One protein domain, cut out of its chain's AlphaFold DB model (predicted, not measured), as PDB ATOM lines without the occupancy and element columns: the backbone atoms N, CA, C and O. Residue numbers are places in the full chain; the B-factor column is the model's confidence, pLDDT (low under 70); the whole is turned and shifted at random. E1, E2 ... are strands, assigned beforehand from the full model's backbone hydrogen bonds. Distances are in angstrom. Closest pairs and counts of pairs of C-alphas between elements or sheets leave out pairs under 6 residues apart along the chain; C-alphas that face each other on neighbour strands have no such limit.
ATOM      1  N   VAL A 175     205.042 187.210 201.152       27.97
ATOM      2  CA  VAL A 175     203.624 187.570 201.066       27.97
ATOM      3  C   VAL A 175     202.903 186.533 200.203       27.97
ATOM      4  O   VAL A 175     202.361 186.846 199.143       27.97
ATOM      5  N   GLN A 176     202.840 185.288 200.674       29.75
ATOM      6  CA  GLN A 176     201.791 184.355 200.267       29.75
ATOM      7  C   GLN A 176     200.700 184.352 201.340       29.75
ATOM      8  O   GLN A 176     200.909 183.973 202.487       29.75
ATOM      9  N   ARG A 177     199.507 184.832 200.965       31.98
ATOM     10  CA  ARG A 177     198.413 185.291 201.846       31.98
ATOM     11  C   ARG A 177     197.864 184.317 202.906       31.98
ATOM     12  O   ARG A 177     196.969 184.736 203.628       31.98
ATOM     13  N   ASN A 178     198.358 183.088 203.049       35.72
ATOM     14  CA  ASN A 178     197.733 182.074 203.912       35.72
ATOM     15  C   ASN A 178     198.674 181.348 204.898       35.72
ATOM     16  O   ASN A 178     198.217 180.437 205.583       35.72
ATOM     17  N   SER A 179     199.941 181.747 205.031       38.53
ATOM     18  CA  SER A 179     200.848 181.218 206.061       38.53
ATOM     19  C   SER A 179     201.891 182.279 206.405       38.53
ATOM     20  O   SER A 179     202.887 182.429 205.711       38.53
ATOM     21  N   ILE A 180     201.630 183.079 207.440       48.41
ATOM     22  CA  ILE A 180     202.623 184.023 207.966       48.41
ATOM     23  C   ILE A 180     203.084 183.465 209.307       48.41
ATOM     24  O   ILE A 180     202.694 183.951 210.368       48.41
ATOM     25  N   GLN A 181     203.871 182.392 209.253       56.25
ATOM     26  CA  GLN A 181     204.801 182.128 210.339       56.25
ATOM     27  C   GLN A 181     205.997 183.059 210.112       56.25
ATOM     28  O   GLN A 181     206.591 183.012 209.031       56.25
ATOM     29  N   PRO A 182     206.338 183.952 211.059       57.41
ATOM     30  CA  PRO A 182     207.593 184.679 210.966       57.41
ATOM     31  C   PRO A 182     208.709 183.636 210.919       57.41
ATOM     32  O   PRO A 182     208.837 182.843 211.845       57.41
ATOM     33  N   THR A 183     209.462 183.588 209.825       67.38
ATOM     34  CA  THR A 183     210.605 182.689 209.670       67.38
ATOM     35  C   THR A 183     211.895 183.487 209.802       67.38
ATOM     36  O   THR A 183     211.995 184.635 209.368       67.38
ATOM     37  N   CYS A 184     212.886 182.895 210.454       69.88
ATOM     38  CA  CYS A 184     214.248 183.388 210.475       69.88
ATOM     39  C   CYS A 184     214.872 183.295 209.063       69.88
ATOM     40  O   CYS A 184     214.345 182.589 208.201       69.88
ATOM     41  N   PRO A 185     215.998 183.987 208.781       73.56
ATOM     42  CA  PRO A 185     216.632 183.980 207.452       73.56
ATOM     43  C   PRO A 185     217.035 182.591 206.925       73.56
ATOM     44  O   PRO A 185     217.285 182.429 205.735       73.56
ATOM     45  N   ASP A 186     217.108 181.594 207.807       74.88
ATOM     46  CA  ASP A 186     217.348 180.183 207.499       74.88
ATOM     47  C   ASP A 186     216.065 179.417 207.096       74.88
ATOM     48  O   ASP A 186     216.112 178.205 206.888       74.88
ATOM     49  N   GLY A 187     214.926 180.107 206.972       75.38
ATOM     50  CA  GLY A 187     213.625 179.546 206.599       75.38
ATOM     51  C   GLY A 187     212.910 178.807 207.732       75.38
ATOM     52  O   GLY A 187     211.880 178.179 207.496       75.38
ATOM     53  N   GLN A 188     213.446 178.852 208.950       77.25
ATOM     54  CA  GLN A 188     212.893 178.157 210.111       77.25
ATOM     55  C   GLN A 188     211.966 179.084 210.898       77.25
ATOM     56  O   GLN A 188     212.195 180.290 210.887       77.25
ATOM     57  N   PRO A 189     210.923 178.580 211.572       70.44
ATOM     58  CA  PRO A 189     210.019 179.428 212.345       70.44
ATOM     59  C   PRO A 189     210.775 180.211 213.434       70.44
ATOM     60  O   PRO A 189     211.750 179.735 214.020       70.44
ATOM     61  N   ASN A 190     210.349 181.452 213.668       72.25
ATOM     62  CA  ASN A 190     210.844 182.285 214.752       72.25
ATOM     63  C   ASN A 190     210.088 181.928 216.033       72.25
ATOM     64  O   ASN A 190     208.939 182.330 216.229       72.25
ATOM     65  N   GLU A 191     210.751 181.159 216.883       83.19
ATOM     66  CA  GLU A 191     210.172 180.563 218.083       83.19
ATOM     67  C   GLU A 191     210.919 181.060 219.315       83.19
ATOM     68  O   GLU A 191     212.111 181.383 219.251       83.19
ATOM     69  N   TRP A 192     210.189 181.155 220.424       84.56
ATOM     70  CA  TRP A 192     210.760 181.353 221.744       84.56
ATOM     71  C   TRP A 192     211.027 179.982 222.354       84.56
ATOM     72  O   TRP A 192     210.106 179.175 222.483       84.56
ATOM     73  N   GLU A 193     212.270 179.721 222.734       88.19
ATOM     74  CA  GLU A 193     212.693 178.426 223.265       88.19
ATOM     75  C   GLU A 193     213.438 178.624 224.586       88.19
ATOM     76  O   GLU A 193     214.205 179.578 224.747       88.19
ATOM     77  N   ILE A 194     213.214 177.718 225.539       90.31
ATOM     78  CA  ILE A 194     213.980 177.621 226.783       90.31
ATOM     79  C   ILE A 194     214.313 176.159 227.076       90.31
ATOM     80  O   ILE A 194     213.435 175.295 227.086       90.31
ATOM     81  N   ALA A 195     215.587 175.893 227.365       90.56
ATOM     82  CA  ALA A 195     216.023 174.576 227.815       90.56
ATOM     83  C   ALA A 195     215.509 174.320 229.240       90.56
ATOM     84  O   ALA A 195     215.823 175.080 230.158       90.56
ATOM     85  N   VAL A 196     214.729 173.258 229.434       91.38
ATOM     86  CA  VAL A 196     214.193 172.834 230.737       91.38
ATOM     87  C   VAL A 196     214.298 171.312 230.869       91.38
ATOM     88  O   VAL A 196     214.222 170.610 229.867       91.38
ATOM     89  N   PRO A 197     214.485 170.755 232.076       91.62
ATOM     90  CA  PRO A 197     214.447 169.305 232.254       91.62
ATOM     91  C   PRO A 197     213.171 168.666 231.677       91.62
ATOM     92  O   PRO A 197     212.119 169.294 231.605       91.62
ATOM     93  N   ASN A 198     213.244 167.395 231.289       89.88
ATOM     94  CA  ASN A 198     212.033 166.656 230.932       89.88
ATOM     95  C   ASN A 198     211.114 166.552 232.153       89.88
ATOM     96  O   ASN A 198     211.586 166.220 233.237       89.88
ATOM     97  N   GLY A 199     209.821 166.809 231.978       89.75
ATOM     98  CA  GLY A 199     208.874 166.844 233.089       89.75
ATOM     99  C   GLY A 199     207.542 167.497 232.739       89.75
ATOM    100  O   GLY A 199     207.308 167.938 231.613       89.75
ATOM    101  N   MET A 200     206.657 167.555 233.727       88.44
ATOM    102  CA  MET A 200     205.388 168.270 233.667       88.44
ATOM    103  C   MET A 200     205.552 169.670 234.257       88.44
ATOM    104  O   MET A 200     206.024 169.838 235.380       88.44
ATOM    105  N   TYR A 201     205.081 170.672 233.528       91.00
ATOM    106  CA  TYR A 201     205.157 172.085 233.869       91.00
ATOM    107  C   TYR A 201     203.772 172.718 233.859       91.00
ATOM    108  O   TYR A 201     202.913 172.381 233.054       91.00
ATOM    109  N   MET A 202     203.564 173.689 234.731       91.00
ATOM    110  CA  MET A 202     202.467 174.635 234.680       91.00
ATOM    111  C   MET A 202     203.007 175.949 234.116       91.00
ATOM    112  O   MET A 202     203.741 176.684 234.772       91.00
ATOM    113  N   VAL A 203     202.664 176.222 232.866       90.62
ATOM    114  CA  VAL A 203     203.079 177.385 232.088       90.62
ATOM    115  C   VAL A 203     202.044 178.478 232.237       90.62
ATOM    116  O   VAL A 203     200.923 178.352 231.761       90.62
ATOM    117  N   THR A 204     202.419 179.575 232.868       89.88
ATOM    118  CA  THR A 204     201.578 180.754 233.007       89.88
ATOM    119  C   THR A 204     202.075 181.842 232.063       89.88
ATOM    120  O   THR A 204     203.199 182.317 232.204       89.88
ATOM    121  N   VAL A 205     201.250 182.231 231.094       87.62
ATOM    122  CA  VAL A 205     201.558 183.244 230.082       87.62
ATOM    123  C   VAL A 205     200.723 184.488 230.344       87.62
ATOM    124  O   VAL A 205     199.497 184.429 230.447       87.62
ATOM    125  N   PHE A 206     201.390 185.629 230.441       87.12
ATOM    126  CA  PHE A 206     200.746 186.920 230.619       87.12
ATOM    127  C   PHE A 206     200.699 187.691 229.312       87.12
ATOM    128  O   PHE A 206     201.731 187.956 228.696       87.12
ATOM    129  N   PHE A 207     199.498 188.120 228.937       83.88
ATOM    130  CA  PHE A 207     199.259 188.943 227.760       83.88
ATOM    131  C   PHE A 207     198.920 190.378 228.192       83.88
ATOM    132  O   PHE A 207     197.807 190.626 228.674       83.88
ATOM    133  N   PRO A 208     199.842 191.349 228.037       77.19
ATOM    134  CA  PRO A 208     199.531 192.762 228.202       77.19
ATOM    135  C   PRO A 208     198.574 193.205 227.090       77.19
ATOM    136  O   PRO A 208     199.004 193.606 226.013       77.19
ATOM    137  N   SER A 209     197.264 193.141 227.331       73.69
ATOM    138  CA  SER A 209     196.280 193.713 226.410       73.69
ATOM    139  C   SER A 209     195.806 195.076 226.902       73.69
ATOM    140  O   SER A 209     195.356 195.226 228.037       73.69
ATOM    141  N   SER A 210     195.866 196.087 226.035       57.56
ATOM    142  CA  SER A 210     195.229 197.388 226.281       57.56
ATOM    143  C   SER A 210     193.754 197.411 225.869       57.56
ATOM    144  O   SER A 210     193.028 198.327 226.245       57.56
ATOM    145  N   ASN A 211     193.307 196.423 225.084       59.44
ATOM    146  CA  ASN A 211     191.986 196.400 224.461       59.44
ATOM    147  C   ASN A 211     191.224 195.148 224.925       59.44
ATOM    148  O   ASN A 211     191.808 194.080 225.081       59.44
ATOM    149  N   ALA A 212     189.918 195.279 225.157       54.75
ATOM    150  CA  ALA A 212     189.092 194.385 225.982       54.75
ATOM    151  C   ALA A 212     188.939 192.907 225.539       54.75
ATOM    152  O   ALA A 212     188.095 192.203 226.086       54.75
ATOM    153  N   GLN A 213     189.720 192.415 224.575       60.59
ATOM    154  CA  GLN A 213     189.770 191.001 224.204       60.59
ATOM    155  C   GLN A 213     191.212 190.581 223.898       60.59
ATOM    156  O   GLN A 213     191.648 190.695 222.750       60.59
ATOM    157  N   PRO A 214     191.970 190.113 224.899       57.38
ATOM    158  CA  PRO A 214     193.213 189.403 224.641       57.38
ATOM    159  C   PRO A 214     192.892 188.160 223.815       57.38
ATOM    160  O   PRO A 214     192.174 187.258 224.250       57.38
ATOM    161  N   ARG A 215     193.365 188.147 222.570       61.06
ATOM    162  CA  ARG A 215     193.214 186.996 221.690       61.06
ATOM    163  C   ARG A 215     194.395 186.067 221.920       61.06
ATOM    164  O   ARG A 215     195.521 186.378 221.553       61.06
ATOM    165  N   ARG A 216     194.096 184.919 222.520       62.12
ATOM    166  CA  ARG A 216     194.977 183.744 222.577       62.12
ATOM    167  C   ARG A 216     195.159 183.087 221.201       62.12
ATOM    168  O   ARG A 216     196.057 182.270 221.020       62.12
ATOM    169  N   GLU A 217     194.272 183.399 220.253       69.44
ATOM    170  CA  GLU A 217     194.265 182.832 218.902       69.44
ATOM    171  C   GLU A 217     195.680 182.881 218.309       69.44
ATOM    172  O   GLU A 217     196.270 183.943 218.228       69.44
ATOM    173  N   GLY A 218     196.251 181.740 217.924       72.25
ATOM    174  CA  GLY A 218     197.541 181.689 217.231       72.25
ATOM    175  C   GLY A 218     198.801 181.569 218.092       72.25
ATOM    176  O   GLY A 218     199.869 181.495 217.501       72.25
ATOM    177  N   CYS A 219     198.750 181.520 219.426       79.94
ATOM    178  CA  CYS A 219     199.925 181.085 220.196       79.94
ATOM    179  C   CYS A 219     199.982 179.547 220.228       79.94
ATOM    180  O   CYS A 219     199.008 178.906 220.632       79.94
ATOM    181  N   HIS A 220     201.100 178.964 219.807       81.81
ATOM    182  CA  HIS A 220     201.325 177.521 219.736       81.81
ATOM    183  C   HIS A 220     202.484 177.121 220.651       81.81
ATOM    184  O   HIS A 220     203.455 177.858 220.791       81.81
ATOM    185  N   PHE A 221     202.374 175.957 221.288       83.25
ATOM    186  CA  PHE A 221     203.454 175.364 222.074       83.25
ATOM    187  C   PHE A 221     203.909 174.103 221.344       83.25
ATOM    188  O   PHE A 221     203.099 173.200 221.130       83.25
ATOM    189  N   GLU A 222     205.163 174.061 220.902       74.19
ATOM    190  CA  GLU A 222     205.695 172.911 220.169       74.19
ATOM    191  C   GLU A 222     206.243 171.859 221.128       74.19
ATOM    192  O   GLU A 222     206.739 172.194 222.199       74.19
ATOM    193  N   ASN A 223     206.138 170.583 220.743       65.94
ATOM    194  CA  ASN A 223     206.600 169.419 221.524       65.94
ATOM    195  C   ASN A 223     206.058 169.366 222.963       65.94
ATOM    196  O   ASN A 223     206.599 168.687 223.832       65.94
ATOM    197  N   VAL A 224     204.931 170.048 223.169       63.94
ATOM    198  CA  VAL A 224     204.284 170.283 224.447       63.94
ATOM    199  C   VAL A 224     202.844 169.793 224.372       63.94
ATOM    200  O   VAL A 224     202.094 170.152 223.463       63.94
ATOM    201  N   ARG A 225     202.425 168.991 225.355       58.38
ATOM    202  CA  ARG A 225     201.038 168.520 225.469       58.38
ATOM    203  C   ARG A 225     200.224 169.425 226.405       58.38
ATOM    204  O   ARG A 225     200.452 169.359 227.611       58.38
ATOM    205  N   PRO A 226     199.251 170.218 225.914       59.84
ATOM    206  CA  PRO A 226     198.374 170.986 226.790       59.84
ATOM    207  C   PRO A 226     197.385 170.049 227.501       59.84
ATOM    208  O   PRO A 226     196.580 169.387 226.846       59.84
ATOM    209  N   THR A 227     197.411 169.992 228.834       55.16
ATOM    210  CA  THR A 227     196.486 169.153 229.629       55.16
ATOM    211  C   THR A 227     195.351 169.940 230.303       55.16
ATOM    212  O   THR A 227     194.454 169.341 230.892       55.16
ATOM    213  N   GLY A 228     195.315 171.268 230.136       55.19
ATOM    214  CA  GLY A 228     194.230 172.148 230.584       55.19
ATOM    215  C   GLY A 228     194.544 173.626 230.328       55.19
ATOM    216  O   GLY A 228     195.695 173.977 230.079       55.19
ATOM    217  N   SER A 229     193.531 174.502 230.365       57.16
ATOM    218  CA  SER A 229     193.742 175.956 230.360       57.16
ATOM    219  C   SER A 229     192.854 176.654 231.384       57.16
ATOM    220  O   SER A 229     191.632 176.520 231.313       57.16
ATOM    221  N   HIS A 230     193.454 177.434 232.282       55.19
ATOM    222  CA  HIS A 230     192.747 178.332 233.191       55.19
ATOM    223  C   HIS A 230     193.007 179.781 232.792       55.19
ATOM    224  O   HIS A 230     194.153 180.218 232.770       55.19
ATOM    225  N   MET A 231     191.935 180.518 232.498       54.22
ATOM    226  CA  MET A 231     192.003 181.950 232.229       54.22
ATOM    227  C   MET A 231     191.662 182.706 233.510       54.22
ATOM    228  O   MET A 231     190.539 182.618 234.011       54.22
ATOM    229  N   ALA A 232     192.622 183.459 234.036       61.53
ATOM    230  CA  ALA A 232     192.378 184.421 235.099       61.53
ATOM    231  C   ALA A 232     192.327 185.826 234.488       61.53
ATOM    232  O   ALA A 232     193.333 186.358 234.011       61.53
ATOM    233  N   LEU A 233     191.139 186.434 234.510       61.12
ATOM    234  CA  LEU A 233     190.983 187.860 234.239       61.12
ATOM    235  C   LEU A 233     191.412 188.623 235.488       61.12
ATOM    236  O   LEU A 233     190.659 188.728 236.456       61.12
ATOM    237  N   LEU A 234     192.638 189.138 235.471       55.56
ATOM    238  CA  LEU A 234     193.135 190.005 236.526       55.56
ATOM    239  C   LEU A 234     192.901 191.450 236.088       55.56
ATOM    240  O   LEU A 234     193.515 191.946 235.139       55.56
ATOM    241  N   SER A 235     191.987 192.131 236.780       52.03
ATOM    242  CA  SER A 235     191.887 193.584 236.695       52.03
ATOM    243  C   SER A 235     193.090 194.183 237.420       52.03
ATOM    244  O   SER A 235     193.143 194.155 238.652       52.03
ATOM    245  N   ASP A 236     194.057 194.715 236.672       60.25
ATOM    246  CA  ASP A 236     195.102 195.563 237.248       60.25
ATOM    247  C   ASP A 236     194.411 196.771 237.927       60.25
ATOM    248  O   ASP A 236     193.444 197.298 237.364       60.25
ATOM    249  N   PRO A 237     194.857 197.249 239.108       61.06
ATOM    250  CA  PRO A 237     194.349 198.478 239.734       61.06
ATOM    251  C   PRO A 237     194.322 199.712 238.810       61.06
ATOM    252  O   PRO A 237     193.618 200.678 239.097       61.06
ATOM    253  N   ARG A 238     195.041 199.687 237.682       62.66
ATOM    254  CA  ARG A 238     194.998 200.703 236.615       62.66
ATOM    255  C   ARG A 238     193.834 200.550 235.624       62.66
ATOM    256  O   ARG A 238     193.749 201.326 234.678       62.66
ATOM    257  N   GLY A 239     192.956 199.562 235.802       64.50
ATOM    258  CA  GLY A 239     191.831 199.280 234.902       64.50
ATOM    259  C   GLY A 239     192.231 198.630 233.573       64.50
ATOM    260  O   GLY A 239     191.399 198.521 232.674       64.50
ATOM    261  N   LEU A 240     193.488 198.194 233.432       63.91
ATOM    262  CA  LEU A 240     193.932 197.405 232.286       63.91
ATOM    263  C   LEU A 240     193.481 195.957 232.487       63.91
ATOM    264  O   LEU A 240     193.796 195.328 233.500       63.91
ATOM    265  N   LEU A 241     192.717 195.441 231.523       65.12
ATOM    266  CA  LEU A 241     192.335 194.035 231.487       65.12
ATOM    267  C   LEU A 241     193.556 193.223 231.067       65.12
ATOM    268  O   LEU A 241     193.884 193.137 229.887       65.12
ATOM    269  N   THR A 242     194.226 192.636 232.050       72.94
ATOM    270  CA  THR A 242     195.292 191.677 231.792       72.94
ATOM    271  C   THR A 242     194.724 190.269 231.843       72.94
ATOM    272  O   THR A 242     193.950 189.936 232.745       72.94
ATOM    273  N   THR A 243     195.092 189.436 230.874       77.62
ATOM    274  CA  THR A 243     194.832 187.996 230.958       77.62
ATOM    275  C   THR A 243     196.106 187.267 231.261       77.62
ATOM    276  O   THR A 243     197.128 187.441 230.594       77.62
ATOM    277  N   THR A 244     195.994 186.433 232.277       81.38
ATOM    278  CA  THR A 244     196.974 185.415 232.581       81.38
ATOM    279  C   THR A 244     196.335 184.081 232.238       81.38
ATOM    280  O   THR A 244     195.284 183.749 232.793       81.38
ATOM    281  N   ASP A 245     196.946 183.354 231.311       81.75
ATOM    282  CA  ASP A 245     196.523 182.006 230.958       81.75
ATOM    283  C   ASP A 245     197.515 181.003 231.527       81.75
ATOM    284  O   ASP A 245     198.720 181.124 231.321       81.75
ATOM    285  N   THR A 246     197.002 180.000 232.227       82.00
ATOM    286  CA  THR A 246     197.810 178.913 232.771       82.00
ATOM    287  C   THR A 246     197.512 177.622 232.021       82.00
ATOM    288  O   THR A 246     196.356 177.204 231.943       82.00
ATOM    289  N   PHE A 247     198.555 176.986 231.498       83.69
ATOM    290  CA  PHE A 247     198.546 175.710 230.793       83.69
ATOM    291  C   PHE A 247     199.352 174.690 231.572       83.69
ATOM    292  O   PHE A 247     200.396 175.018 232.117       83.69
ATOM    293  N   SER A 248     198.923 173.442 231.589       83.38
ATOM    294  CA  SER A 248     199.781 172.332 231.999       83.38
ATOM    295  C   SER A 248     200.383 171.682 230.754       83.38
ATOM    296  O   SER A 248     199.676 171.458 229.774       83.38
ATOM    297  N   VAL A 249     201.689 171.451 230.777       86.19
ATOM    298  CA  VAL A 249     202.554 171.184 229.627       86.19
ATOM    299  C   VAL A 249     203.523 170.064 229.972       86.19
ATOM    300  O   VAL A 249     204.219 170.144 230.975       86.19
ATOM    301  N   GLU A 250     203.601 169.042 229.130       87.50
ATOM    302  CA  GLU A 250     204.631 168.001 229.215       87.50
ATOM    303  C   GLU A 250     205.803 168.340 228.288       87.50
ATOM    304  O   GLU A 250     205.579 168.521 227.093       87.50
ATOM    305  N   VAL A 251     207.029 168.422 228.818       88.19
ATOM    306  CA  VAL A 251     208.268 168.608 228.042       88.19
ATOM    307  C   VAL A 251     209.014 167.279 227.981       88.19
ATOM    308  O   VAL A 251     209.302 166.673 229.017       88.19
ATOM    309  N   THR A 252     209.321 166.814 226.767       84.69
ATOM    310  CA  THR A 252     209.891 165.470 226.528       84.69
ATOM    311  C   THR A 252     211.242 165.475 225.815       84.69
ATOM    312  O   THR A 252     211.964 164.478 225.859       84.69
ATOM    313  N   ASP A 253     211.607 166.589 225.185       86.75
ATOM    314  CA  ASP A 253     212.814 166.782 224.377       86.75
ATOM    315  C   ASP A 253     213.854 167.704 225.041       86.75
ATOM    316  O   ASP A 253     214.889 168.000 224.446       86.75
ATOM    317  N   GLY A 254     213.608 168.121 226.283       90.75
ATOM    318  CA  GLY A 254     214.463 169.017 227.057       90.75
ATOM    319  C   GLY A 254     214.280 170.500 226.732       90.75
ATOM    320  O   GLY A 254     214.992 171.326 227.303       90.75
ATOM    321  N   ASN A 255     213.344 170.854 225.845       90.75
ATOM    322  CA  ASN A 255     213.149 172.225 225.392       90.75
ATOM    323  C   ASN A 255     211.662 172.595 225.400       90.75
ATOM    324  O   ASN A 255     210.840 172.030 224.684       90.75
ATOM    325  N   PHE A 256     211.295 173.603 226.187       91.19
ATOM    326  CA  PHE A 256     209.976 174.206 226.069       91.19
ATOM    327  C   PHE A 256     209.999 175.228 224.931       91.19
ATOM    328  O   PHE A 256     210.760 176.195 224.981       91.19
ATOM    329  N   THR A 257     209.132 175.033 223.936       89.62
ATOM    330  CA  THR A 257     209.084 175.870 222.732       89.62
ATOM    331  C   THR A 257     207.704 176.499 222.571       89.62
ATOM    332  O   THR A 257     206.678 175.821 222.650       89.62
ATOM    333  N   MET A 258     207.665 177.808 222.334       87.62
ATOM    334  CA  MET A 258     206.454 178.571 222.051       87.62
ATOM    335  C   MET A 258     206.627 179.351 220.747       87.62
ATOM    336  O   MET A 258     207.519 180.186 220.616       87.62
ATOM    337  N   SER A 259     205.727 179.129 219.798       84.62
ATOM    338  CA  SER A 259     205.684 179.832 218.522       84.62
ATOM    339  C   SER A 259     204.435 180.712 218.420       84.62
ATOM    340  O   SER A 259     203.367 180.425 218.969       84.62
ATOM    341  N   ALA A 260     204.575 181.847 217.740       76.50
ATOM    342  CA  ALA A 260     203.490 182.791 217.507       76.50
ATOM    343  C   ALA A 260     203.054 182.730 216.037       76.50
ATOM    344  O   ALA A 260     203.848 182.959 215.129       76.50
ATOM    345  N   HIS A 261     201.774 182.463 215.802       76.44
ATOM    346  CA  HIS A 261     201.105 182.618 214.512       76.44
ATOM    347  C   HIS A 261     200.350 183.958 214.459       76.44
ATOM    348  O   HIS A 261     200.215 184.640 215.474       76.44
ATOM    349  N   THR A 262     199.825 184.315 213.281       69.62
ATOM    350  CA  THR A 262     199.154 185.577 212.870       69.62
ATOM    351  C   THR A 262     198.247 186.320 213.866       69.62
ATOM    352  O   THR A 262     197.908 187.469 213.596       69.62
ATOM    353  N   PHE A 263     197.822 185.715 214.975       74.81
ATOM    354  CA  PHE A 263     196.937 186.340 215.964       74.81
ATOM    355  C   PHE A 263     197.458 186.298 217.409       74.81
ATOM    356  O   PHE A 263     196.767 186.806 218.293       74.81
ATOM    357  N   CYS A 264     198.647 185.731 217.660       74.94
ATOM    358  CA  CYS A 264     199.177 185.607 219.014       74.94
ATOM    359  C   CYS A 264     199.435 187.007 219.582       74.94
ATOM    360  O   CYS A 264     200.230 187.777 219.036       74.94
ATOM    361  N   ALA A 265     198.720 187.362 220.651       77.94
ATOM    362  CA  ALA A 265     198.936 188.627 221.335       77.94
ATOM    363  C   ALA A 265     200.373 188.712 221.868       77.94
ATOM    364  O   ALA A 265     200.997 187.697 222.182       77.94
ATOM    365  N   SER A 266     200.888 189.936 222.005       77.50
ATOM    366  CA  SER A 266     202.195 190.159 222.621       77.50
ATOM    367  C   SER A 266     202.234 189.492 223.991       77.50
ATOM    368  O   SER A 266     201.373 189.770 224.828       77.50
ATOM    369  N   VAL A 267     203.228 188.638 224.211       80.69
ATOM    370  CA  VAL A 267     203.491 188.005 225.502       80.69
ATOM    371  C   VAL A 267     204.344 188.957 226.330       80.69
ATOM    372  O   VAL A 267     205.382 189.421 225.871       80.69
ATOM    373  N   GLY A 268     203.885 189.295 227.533       83.38
ATOM    374  CA  GLY A 268     204.624 190.162 228.450       83.38
ATOM    375  C   GLY A 268     205.573 189.380 229.353       83.38
ATOM    376  O   GLY A 268     206.676 189.844 229.616       83.38
ATOM    377  N   TRP A 269     205.159 188.201 229.822       86.56
ATOM    378  CA  TRP A 269     206.033 187.260 230.524       86.56
ATOM    379  C   TRP A 269     205.487 185.831 230.449       86.56
ATOM    380  O   TRP A 269     204.285 185.618 230.272       86.56
ATOM    381  N   ILE A 270     206.389 184.863 230.602       88.94
ATOM    382  CA  ILE A 270     206.099 183.431 230.708       88.94
ATOM    383  C   ILE A 270     206.686 182.952 232.033       88.94
ATOM    384  O   ILE A 270     207.818 183.291 232.374       88.94
ATOM    385  N   LYS A 271     205.919 182.167 232.786       89.94
ATOM    386  CA  LYS A 271     206.353 181.520 234.021       89.94
ATOM    387  C   LYS A 271     206.168 180.015 233.884       89.94
ATOM    388  O   LYS A 271     205.079 179.571 233.543       89.94
ATOM    389  N   LEU A 272     207.211 179.248 234.168       91.94
ATOM    390  CA  LEU A 272     207.202 177.785 234.174       91.94
ATOM    391  C   LEU A 272     207.304 177.311 235.627       91.94
ATOM    392  O   LEU A 272     208.346 177.474 236.254       91.94
ATOM    393  N   ASP A 273     206.229 176.748 236.170       90.44
ATOM    394  CA  ASP A 273     206.232 176.097 237.481       90.44
ATOM    395  C   ASP A 273     206.343 174.578 237.282       90.44
ATOM    396  O   ASP A 273     205.506 173.989 236.606       90.44
ATOM    397  N   VAL A 274     207.354 173.916 237.848       91.06
ATOM    398  CA  VAL A 274     207.474 172.446 237.760       91.06
ATOM    399  C   VAL A 274     206.325 171.804 238.543       91.06
ATOM    400  O   VAL A 274     206.163 172.071 239.734       91.06
ATOM    401  N   LEU A 275     205.523 170.969 237.881       85.75
ATOM    402  CA  LEU A 275     204.483 170.152 238.515       85.75
ATOM    403  C   LEU A 275     205.031 168.785 238.929       85.75
ATOM    404  O   LEU A 275     204.771 168.340 240.043       85.75
ATOM    405  N   ASP A 276     205.782 168.139 238.034       84.06
ATOM    406  CA  ASP A 276     206.445 166.856 238.273       84.06
ATOM    407  C   ASP A 276     207.742 166.791 237.450       84.06
ATOM    408  O   ASP A 276     207.738 167.068 236.252       84.06
ATOM    409  N   GLU A 277     208.861 166.445 238.084       80.75
ATOM    410  CA  GLU A 277     210.161 166.266 237.412       80.75
ATOM    411  C   GLU A 277     210.232 164.943 236.649       80.75
ATOM    412  O   GLU A 277     211.118 164.733 235.823       80.75
ATOM    413  N   LYS A 278     209.320 164.016 236.941       73.94
ATOM    414  CA  LYS A 278     209.177 162.808 236.149       73.94
ATOM    415  C   LYS A 278     208.133 163.108 235.083       73.94
ATOM    416  O   LYS A 278     206.989 163.388 235.448       73.94
ATOM    417  N   PRO A 279     208.476 163.057 233.779       62.34
ATOM    418  CA  PRO A 279     207.431 163.018 232.768       62.34
ATOM    419  C   PRO A 279     206.484 161.885 233.155       62.34
ATOM    420  O   PRO A 279     206.938 160.827 233.619       62.34
ATOM    421  N   THR A 280     205.177 162.130 233.041       58.03
ATOM    422  CA  THR A 280     204.175 161.085 233.241       58.03
ATOM    423  C   THR A 280     204.666 159.851 232.493       58.03
ATOM    424  O   THR A 280     205.058 159.996 231.334       58.03
ATOM    425  N   PRO A 281     204.761 158.671 233.139       44.41
ATOM    426  CA  PRO A 281     205.329 157.504 232.486       44.41
ATOM    427  C   PRO A 281     204.632 157.358 231.143       44.41
ATOM    428  O   PRO A 281     203.402 157.358 231.111       44.41
ATOM    429  N   LEU A 282     205.429 157.340 230.068       44.22
ATOM    430  CA  LEU A 282     204.978 157.196 228.689       44.22
ATOM    431  C   LEU A 282     204.013 156.012 228.619       44.22
ATOM    432  O   LEU A 282     204.403 154.870 228.393       44.22
TER     433      LEU A 282
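AT A GLANCE: This is residues 175 to 282 of the 775 residues of the protein "Hypothetical protein" of Haptolina ericina (UniProt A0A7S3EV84). Two antiparallel sheets lie partly face to face as a small, uneven sandwich: a larger, strongly twisted sheet of four long strands, E4 E5 E2 E7, and a smaller one of short strands, E1 E6 E3. Tight links E3 to E4 and E5 to E6 join the sheets at one end, and a tail, residues 175 to 190, leads into E1 from outside the sandwich. The printed part has 108 residues, with seven named strands, E1 to E7 in order along the chain, and no named helix: all strand. It is flat, spanning 42 by 40 by 18 A, and only just compact, close to loose, with a radius of gyration of the C-alphas of 15.2 A.

HOW THE PARTS SIT: After the tail, E1, residues 191 to 195, is the antiparallel neighbour of E6, residues 255 to 260; N 192 and O 258 are 2.8 A apart, within hydrogen-bond range. E2, residues 199 to 207, is an inner strand, antiparallel to E7, residues 269 to 276, with N 204 and O 271 at 2.7 A. E3, residues 219 to 222, is antiparallel to E6, with N 220 and O 259 at 2.8 A. E4, residues 224 to 235, bends by 76 degrees at residue 227. E4 forms a hairpin with E5, residues 241 to 251, with N 230 and O 246 at 2.9 A. E5 bends by 50 degrees at residue 248 and is antiparallel to E2, with N 203 and O 247 at 2.7 A. The closest C-alphas of E4 and E6, those of Val 224 and Phe 256, are 7.1 A apart. E2 and E6 are apart, as are E3 and E5.

IN THESE COORDINATES: E1 begins at C-alpha 191, (210.172, 180.563, 218.083). E2 is 24.7 A from first to last C-alpha, E4 29.1 A and E5 30.2 A. E4 ends at C-alpha 235, (191.887, 193.584, 236.695). E6 measures 16.3 A and E3 10.0 A. E7, 21.8 A long, ends at C-alpha 276, (206.445, 166.856, 238.273).

THE WHOLE: The two C-alphas farthest apart, those of Arg 238 and Leu 282, are 45.3 A apart. The C-alphas of residues 175 to 190 lie 14 to 25 A from the mean of all C-alphas. The printed part has no cut. The link E2 to E3, 11 residues, is long. The mean pLDDT of the printed part is 72.9; residues 175 to 184, 210 to 217, 223 to 241, 262 and 279 to 282 are under 70.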